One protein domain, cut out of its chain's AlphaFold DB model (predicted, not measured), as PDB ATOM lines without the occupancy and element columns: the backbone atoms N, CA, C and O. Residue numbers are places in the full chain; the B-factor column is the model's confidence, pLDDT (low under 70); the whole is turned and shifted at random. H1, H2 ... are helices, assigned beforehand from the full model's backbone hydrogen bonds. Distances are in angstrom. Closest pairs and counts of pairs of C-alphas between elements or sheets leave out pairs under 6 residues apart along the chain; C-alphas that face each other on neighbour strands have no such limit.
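This is residues 277 to 336 of the 401 residues of the protein "eIF-5a domain-containing protein" of Capsicum baccatum (UniProt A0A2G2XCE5). The longest helix, H3, stands steeply across one end of a group in which H1 and H2 form a hairpin and H4 packs along H1. Short H5 is near H4, away from H3. The printed part has 60 residues, 48 of them in five named helices in the order H1 to H5, with no named strand; its class is all helix, and it is compact, with a radius of gyration of the C-alphas of 11.2 A and spans of 29 by 25 by 19 A.

H3, residues 304 to 318, only just touches H4, residues 322 to 329, with 3 pairs of C-alphas within 8 A, closest Asn 314 and Leu 322, 6.2 A, and with H3 residues 311 to 315 alone. H1, residues 277 to 283, touches H4, closest C-alphas Leu 282 and Asn 329, 5.7 A. H1 and H2, residues 289 to 301, touch as a hairpin, closest C-alphas Ala 281 and Arg 291, 5.4 A, with H2 residues 291 to 295 alone. H5, residues 332 to 336, is close to H4 but not clearly touching, closest C-alphas Ala 327 and His 335, 5.9 A. Every O i to N i+4 pair is within hydrogen-bond range in H1, H3 and H4, 7 of 9 in H2, and 0 of 1 in H5, where O i to N i+3 has 0 of 2.

H3 is 21.4 A long, from C-alpha 304 at (-11.317, -14.228, 30.400), and H2 17.5 A. H5 ends with C-alpha 336 at (-22.289, -24.022, 18.300).

The farthest C-alphas, Arg 285 and Asn 305, are 31.0 A apart. The printed part has no cut, and its links are tight. Residues 287 to 290 have pLDDT under 70.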
ATOM      1  N   LEU A 277     -21.243 -27.430  38.432       89.19
ATOM      2  CA  LEU A 277     -22.541 -26.895  37.997       89.19
ATOM      3  C   LEU A 277     -22.773 -27.049  36.486       89.19
ATOM      4  O   LEU A 277     -23.855 -27.463  36.067       89.19
ATOM      5  N   ALA A 278     -21.764 -26.759  35.657       90.69
ATOM      6  CA  ALA A 278     -21.858 -26.943  34.211       90.69
ATOM      7  C   ALA A 278     -22.043 -28.426  33.838       90.69
ATOM      8  O   ALA A 278     -22.920 -28.762  33.041       90.69
ATOM      9  N   ILE A 279     -21.279 -29.327  34.462       90.38
ATOM     10  CA  ILE A 279     -21.379 -30.776  34.242       90.38
ATOM     11  C   ILE A 279     -22.721 -31.342  34.736       90.38
ATOM     12  O   ILE A 279     -23.308 -32.184  34.052       90.38
ATOM     13  N   GLU A 280     -23.264 -30.869  35.862       88.25
ATOM     14  CA  GLU A 280     -24.613 -31.242  36.320       88.25
ATOM     15  C   GLU A 280     -25.688 -30.795  35.314       88.25
ATOM     16  O   GLU A 280     -26.574 -31.575  34.950       88.25
ATOM     17  N   ALA A 281     -25.591 -29.563  34.804       88.94
ATOM     18  CA  ALA A 281     -26.504 -29.050  33.788       88.94
ATOM     19  C   ALA A 281     -26.462 -29.862  32.482       88.94
ATOM     20  O   ALA A 281     -27.518 -30.120  31.899       88.94
ATOM     21  N   LEU A 282     -25.277 -30.305  32.048       88.75
ATOM     22  CA  LEU A 282     -25.097 -31.131  30.848       88.75
ATOM     23  C   LEU A 282     -25.616 -32.565  31.034       88.75
ATOM     24  O   LEU A 282     -26.273 -33.096  30.135       88.75
ATOM     25  N   LYS A 283     -25.391 -33.167  32.211       85.56
ATOM     26  CA  LYS A 283     -25.847 -34.528  32.561       85.56
ATOM     27  C   LYS A 283     -27.337 -34.609  32.927       85.56
ATOM     28  O   LYS A 283     -27.881 -35.707  33.065       85.56
ATOM     29  N   SER A 284     -28.030 -33.474  33.059       82.69
ATOM     30  CA  SER A 284     -29.477 -33.424  33.294       82.69
ATOM     31  C   SER A 284     -30.262 -34.157  32.197       82.69
ATOM     32  O   SER A 284     -30.182 -33.824  31.014       82.69
ATOM     33  N   ARG A 285     -31.140 -35.093  32.597       71.12
ATOM     34  CA  ARG A 285     -32.074 -35.778  31.676       71.12
ATOM     35  C   ARG A 285     -32.999 -34.808  30.930       71.12
ATOM     36  O   ARG A 285     -33.466 -35.130  29.841       71.12
ATOM     37  N   LYS A 286     -33.288 -33.637  31.512       71.62
ATOM     38  CA  LYS A 286     -34.050 -32.557  30.868       71.62
ATOM     39  C   LYS A 286     -33.084 -31.449  30.453       71.62
ATOM     40  O   LYS A 286     -32.634 -30.665  31.289       71.62
ATOM     41  N   LYS A 287     -32.795 -31.385  29.153       68.00
ATOM     42  CA  LYS A 287     -31.904 -30.402  28.514       68.00
ATOM     43  C   LYS A 287     -32.661 -29.107  28.189       68.00
ATOM     44  O   LYS A 287     -32.726 -28.672  27.044       68.00
ATOM     45  N   THR A 288     -33.312 -28.534  29.201       69.81
ATOM     46  CA  THR A 288     -34.078 -27.282  29.087       69.81
ATOM     47  C   THR A 288     -33.135 -26.086  28.957       69.81
ATOM     48  O   THR A 288     -32.067 -26.081  29.571       69.81
ATOM     49  N   ILE A 289     -33.550 -25.030  28.249       68.06
ATOM     50  CA  ILE A 289     -32.767 -23.784  28.105       68.06
ATOM     51  C   ILE A 289     -32.360 -23.224  29.481       68.06
ATOM     52  O   ILE A 289     -31.198 -22.893  29.686       68.06
ATOM     53  N   THR A 290     -33.272 -23.247  30.459       67.44
ATOM     54  CA  THR A 290     -33.037 -22.830  31.856       67.44
ATOM     55  C   THR A 290     -31.908 -23.598  32.555       67.44
ATOM     56  O   THR A 290     -31.235 -23.043  33.411       67.44
ATOM     57  N   ARG A 291     -31.662 -24.871  32.203       75.56
ATOM     58  CA  ARG A 291     -30.529 -25.643  32.749       75.56
ATOM     59  C   ARG A 291     -29.216 -25.242  32.074       75.56
ATOM     60  O   ARG A 291     -28.209 -25.103  32.751       75.56
ATOM     61  N   LEU A 292     -29.235 -24.993  30.763       80.44
ATOM     62  CA  LEU A 292     -28.058 -24.539  30.008       80.44
ATOM     63  C   LEU A 292     -27.671 -23.077  30.307       80.44
ATOM     64  O   LEU A 292     -26.540 -22.683  30.026       80.44
ATOM     65  N   GLN A 293     -28.568 -22.293  30.916       84.06
ATOM     66  CA  GLN A 293     -28.309 -20.919  31.355       84.06
ATOM     67  C   GLN A 293     -27.069 -20.808  32.252       84.06
ATOM     68  O   GLN A 293     -26.309 -19.861  32.076       84.06
ATOM     69  N   VAL A 294     -26.797 -21.786  33.127       86.62
ATOM     70  CA  VAL A 294     -25.609 -21.747  34.003       86.62
ATOM     71  C   VAL A 294     -24.299 -21.718  33.205       86.62
ATOM     72  O   VAL A 294     -23.357 -21.033  33.580       86.62
ATOM     73  N   ILE A 295     -24.249 -22.387  32.047       87.06
ATOM     74  CA  ILE A 295     -23.073 -22.398  31.162       87.06
ATOM     75  C   ILE A 295     -22.897 -21.024  30.502       87.06
ATOM     76  O   ILE A 295     -21.777 -20.531  30.373       87.06
ATOM     77  N   VAL A 296     -24.008 -20.385  30.116       85.56
ATOM     78  CA  VAL A 296     -24.013 -19.019  29.569       85.56
ATOM     79  C   VAL A 296     -23.584 -18.010  30.633       85.56
ATOM     80  O   VAL A 296     -22.778 -17.134  30.342       85.56
ATOM     81  N   GLU A 297     -24.075 -18.146  31.863       86.75
ATOM     82  CA  GLU A 297     -23.707 -17.294  32.993       86.75
ATOM     83  C   GLU A 297     -22.217 -17.427  33.323       86.75
ATOM     84  O   GLU A 297     -21.508 -16.423  33.343       86.75
ATOM     85  N   ILE A 298     -21.703 -18.655  33.453       86.81
ATOM     86  CA  ILE A 298     -20.272 -18.914  33.664       86.81
ATOM     87  C   ILE A 298     -19.432 -18.299  32.535       86.81
ATOM     88  O   ILE A 298     -18.405 -17.686  32.819       86.81
ATOM     89  N   ALA A 299     -19.848 -18.412  31.271       84.44
ATOM     90  CA  ALA A 299     -19.095 -17.861  30.144       84.44
ATOM     91  C   ALA A 299     -19.182 -16.324  30.016       84.44
ATOM     92  O   ALA A 299     -18.233 -15.702  29.542       84.44
ATOM     93  N   CYS A 300     -20.295 -15.701  30.422       79.25
ATOM     94  CA  CYS A 300     -20.544 -14.265  30.231       79.25
ATOM     95  C   CYS A 300     -20.248 -13.394  31.465       79.25
ATOM     96  O   CYS A 300     -19.945 -12.215  31.291       79.25
ATOM     97  N   ALA A 301     -20.348 -13.935  32.683       74.19
ATOM     98  CA  ALA A 301     -20.099 -13.207  33.935       74.19
ATOM     99  C   ALA A 301     -18.648 -13.342  34.445       74.19
ATOM    100  O   ALA A 301     -18.237 -12.614  35.349       74.19
ATOM    101  N   SER A 302     -17.867 -14.263  33.876       76.25
ATOM    102  CA  SER A 302     -16.464 -14.490  34.240       76.25
ATOM    103  C   SER A 302     -15.508 -13.557  33.499       76.25
ATOM    104  O   SER A 302     -15.729 -13.209  32.340       76.25
ATOM    105  N   SER A 303     -14.371 -13.233  34.123       83.81
ATOM    106  CA  SER A 303     -13.241 -12.661  33.382       83.81
ATOM    107  C   SER A 303     -12.625 -13.706  32.429       83.81
ATOM    108  O   SER A 303     -12.755 -14.910  32.672       83.81
ATOM    109  N   PRO A 304     -11.904 -13.294  31.371       84.56
ATOM    110  CA  PRO A 304     -11.317 -14.228  30.400       84.56
ATOM    111  C   PRO A 304     -10.349 -15.226  31.052       84.56
ATOM    112  O   PRO A 304     -10.381 -16.423  30.770       84.56
ATOM    113  N   ASN A 305      -9.538 -14.745  32.000       88.50
ATOM    114  CA  ASN A 305      -8.608 -15.571  32.772       88.50
ATOM    115  C   ASN A 305      -9.343 -16.537  33.715       88.50
ATOM    116  O   ASN A 305      -8.914 -17.678  33.880       88.50
ATOM    117  N   TYR A 306     -10.475 -16.118  34.291       88.00
ATOM    118  CA  TYR A 306     -11.323 -16.993  35.100       88.00
ATOM    119  C   TYR A 306     -11.932 -18.117  34.247       88.00
ATOM    120  O   TYR A 306     -11.919 -19.275  34.658       88.00
ATOM    121  N   LEU A 307     -12.409 -17.810  33.036       89.38
ATOM    122  CA  LEU A 307     -12.982 -18.807  32.124       89.38
ATOM    123  C   LEU A 307     -11.933 -19.818  31.621       89.38
ATOM    124  O   LEU A 307     -12.239 -21.004  31.477       89.38
ATOM    125  N   ILE A 308     -10.678 -19.391  31.421       90.19
ATOM    126  CA  ILE A 308      -9.551 -20.311  31.178       90.19
ATOM    127  C   ILE A 308      -9.350 -21.252  32.372       90.19
ATOM    128  O   ILE A 308      -9.244 -22.461  32.166       90.19
ATOM    129  N   ALA A 309      -9.331 -20.728  33.600       90.81
ATOM    130  CA  ALA A 309      -9.163 -21.544  34.800       90.81
ATOM    131  C   ALA A 309     -10.299 -22.574  34.963       90.81
ATOM    132  O   ALA A 309     -10.014 -23.745  35.190       90.81
ATOM    133  N   VAL A 310     -11.564 -22.193  34.725       90.50
ATOM    134  CA  VAL A 310     -12.712 -23.130  34.671       90.50
ATOM    135  C   VAL A 310     -12.451 -24.275  33.683       90.50
ATOM    136  O   VAL A 310     -12.601 -25.442  34.039       90.50
ATOM    137  N   ARG A 311     -12.007 -23.978  32.455       91.12
ATOM    138  CA  ARG A 311     -11.721 -25.010  31.438       91.12
ATOM    139  C   ARG A 311     -10.571 -25.931  31.846       91.12
ATOM    140  O   ARG A 311     -10.682 -27.143  31.689       91.12
ATOM    141  N   GLN A 312      -9.499 -25.379  32.419       92.44
ATOM    142  CA  GLN A 312      -8.379 -26.162  32.955       92.44
ATOM    143  C   GLN A 312      -8.823 -27.078  34.106       92.44
ATOM    144  O   GLN A 312      -8.436 -28.245  34.145       92.44
ATOM    145  N   THR A 313      -9.679 -26.585  35.005       92.38
ATOM    146  CA  THR A 313     -10.263 -27.380  36.091       92.38
ATOM    147  C   THR A 313     -11.175 -28.496  35.568       92.38
ATOM    148  O   THR A 313     -11.129 -29.592  36.117       92.38
ATOM    149  N   ASN A 314     -11.932 -28.292  34.479       90.50
ATOM    150  CA  ASN A 314     -12.728 -29.363  33.854       90.50
ATOM    151  C   ASN A 314     -11.839 -30.516  33.371       90.50
ATOM    152  O   ASN A 314     -12.059 -31.664  33.755       90.50
ATOM    153  N   CYS A 315     -10.781 -30.194  32.617       90.88
ATOM    154  CA  CYS A 315      -9.805 -31.183  32.162       90.88
ATOM    155  C   CYS A 315      -9.148 -31.923  33.339       90.88
ATOM    156  O   CYS A 315      -8.983 -33.136  33.278       90.88
ATOM    157  N   GLY A 316      -8.807 -31.215  34.422       90.25
ATOM    158  CA  GLY A 316      -8.185 -31.813  35.609       90.25
ATOM    159  C   GLY A 316      -9.108 -32.725  36.429       90.25
ATOM    160  O   GLY A 316      -8.626 -33.694  37.008       90.25
ATOM    161  N   LEU A 317     -10.414 -32.438  36.481       88.06
ATOM    162  CA  LEU A 317     -11.387 -33.209  37.271       88.06
ATOM    163  C   LEU A 317     -12.027 -34.368  36.498       88.06
ATOM    164  O   LEU A 317     -12.322 -35.403  37.093       88.06
ATOM    165  N   PHE A 318     -12.272 -34.194  35.198       87.56
ATOM    166  CA  PHE A 318     -13.044 -35.142  34.389       87.56
ATOM    167  C   PHE A 318     -12.262 -35.757  33.224       87.56
ATOM    168  O   PHE A 318     -12.767 -36.681  32.599       87.56
ATOM    169  N   ASN A 319     -11.040 -35.288  32.936       89.56
ATOM    170  CA  ASN A 319     -10.229 -35.726  31.790       89.56
ATOM    171  C   ASN A 319     -10.921 -35.546  30.415       89.56
ATOM    172  O   ASN A 319     -10.553 -36.189  29.434       89.56
ATOM    173  N   HIS A 320     -11.893 -34.633  30.354       89.44
ATOM    174  CA  HIS A 320     -12.592 -34.172  29.154       89.44
ATOM    175  C   HIS A 320     -12.535 -32.642  29.094       89.44
ATOM    176  O   HIS A 320     -12.460 -31.970  30.131       89.44
ATOM    177  N   SER A 321     -12.563 -32.065  27.893       92.06
ATOM    178  CA  SER A 321     -12.758 -30.622  27.738       92.06
ATOM    179  C   SER A 321     -14.237 -30.260  27.866       92.06
ATOM    180  O   SER A 321     -15.115 -30.986  27.400       92.06
ATOM    181  N   LEU A 322     -14.519 -29.087  28.440       90.31
ATOM    182  CA  LEU A 322     -15.891 -28.596  28.597       90.31
ATOM    183  C   LEU A 322     -16.587 -28.431  27.229       90.31
ATOM    184  O   LEU A 322     -17.805 -28.526  27.111       90.31
ATOM    185  N   GLU A 323     -15.807 -28.212  26.173       91.56
ATOM    186  CA  GLU A 323     -16.249 -28.193  24.784       91.56
ATOM    187  C   GLU A 323     -16.729 -29.557  24.267       91.56
ATOM    188  O   GLU A 323     -17.732 -29.596  23.553       91.56
ATOM    189  N   GLU A 324     -16.049 -30.653  24.615       91.88
ATOM    190  CA  GLU A 324     -16.477 -32.024  24.295       91.88
ATOM    191  C   GLU A 324     -17.732 -32.392  25.090       91.88
ATOM    192  O   GLU A 324     -18.710 -32.849  24.496       91.88
ATOM    193  N   ASP A 325     -17.755 -32.085  26.393       90.69
ATOM    194  CA  ASP A 325     -18.922 -32.296  27.256       90.69
ATOM    195  C   ASP A 325     -20.172 -31.590  26.687       90.69
ATOM    196  O   ASP A 325     -21.262 -32.169  26.650       90.69
ATOM    197  N   ILE A 326     -20.027 -30.351  26.194       90.69
ATOM    198  CA  ILE A 326     -21.099 -29.604  25.513       90.69
ATOM    199  C   ILE A 326     -21.445 -30.224  24.151       90.69
ATOM    200  O   ILE A 326     -22.626 -30.293  23.807       90.69
ATOM    201  N   ALA A 327     -20.456 -30.657  23.364       89.31
ATOM    202  CA  ALA A 327     -20.684 -31.224  22.036       89.31
ATOM    203  C   ALA A 327     -21.480 -32.539  22.086       89.31
ATOM    204  O   ALA A 327     -22.372 -32.727  21.258       89.31
ATOM    205  N   GLU A 328     -21.193 -33.403  23.063       89.62
ATOM    206  CA  GLU A 328     -21.921 -34.651  23.311       89.62
ATOM    207  C   GLU A 328     -23.320 -34.387  23.891       89.62
ATOM    208  O   GLU A 328     -24.306 -35.021  23.500       89.62
ATOM    209  N   ASN A 329     -23.439 -33.431  24.821       86.19
ATOM    210  CA  ASN A 329     -24.671 -33.267  25.585       86.19
ATOM    211  C   ASN A 329     -25.658 -32.232  25.035       86.19
ATOM    212  O   ASN A 329     -26.818 -32.280  25.441       86.19
ATOM    213  N   VAL A 330     -25.297 -31.340  24.113       85.12
ATOM    214  CA  VAL A 330     -26.201 -30.269  23.644       85.12
ATOM    215  C   VAL A 330     -26.604 -30.461  22.171       85.12
ATOM    216  O   VAL A 330     -25.744 -30.724  21.333       85.12
ATOM    217  N   PRO A 331     -27.895 -30.287  21.803       81.06
ATOM    218  CA  PRO A 331     -28.333 -30.326  20.405       81.06
ATOM    219  C   PRO A 331     -27.578 -29.334  19.508       81.06
ATOM    220  O   PRO A 331     -27.303 -28.202  19.915       81.06
ATOM    221  N   MET A 332     -27.317 -29.731  18.255       75.19
ATOM    222  CA  MET A 332     -26.401 -29.022  17.342       75.19
ATOM    223  C   MET A 332     -26.691 -27.521  17.171       75.19
ATOM    224  O   MET A 332     -25.769 -26.710  17.119       75.19
ATOM    225  N   LEU A 333     -27.968 -27.125  17.141       71.75
ATOM    226  CA  LEU A 333     -28.364 -25.718  16.990       71.75
ATOM    227  C   LEU A 333     -27.832 -24.823  18.128       71.75
ATOM    228  O   LEU A 333     -27.493 -23.664  17.906       71.75
ATOM    229  N   VAL A 334     -27.732 -25.365  19.345       78.25
ATOM    230  CA  VAL A 334     -27.326 -24.625  20.550       78.25
ATOM    231  C   VAL A 334     -25.850 -24.869  20.883       78.25
ATOM    232  O   VAL A 334     -25.176 -23.958  21.371       78.25
ATOM    233  N   HIS A 335     -25.300 -26.049  20.559       85.19
ATOM    234  CA  HIS A 335     -23.913 -26.383  20.904       85.19
ATOM    235  C   HIS A 335     -22.891 -25.441  20.251       85.19
ATOM    236  O   HIS A 335     -21.911 -25.063  20.891       85.19
ATOM    237  N   LYS A 336     -23.174 -24.937  19.037       83.88
ATOM    238  CA  LYS A 336     -22.289 -24.022  18.300       83.88
ATOM    239  C   LYS A 336     -22.106 -22.742  19.102       83.88
ATOM    240  O   LYS A 336     -20.993 -22.222  19.169       83.88
TER     241      LYS A 336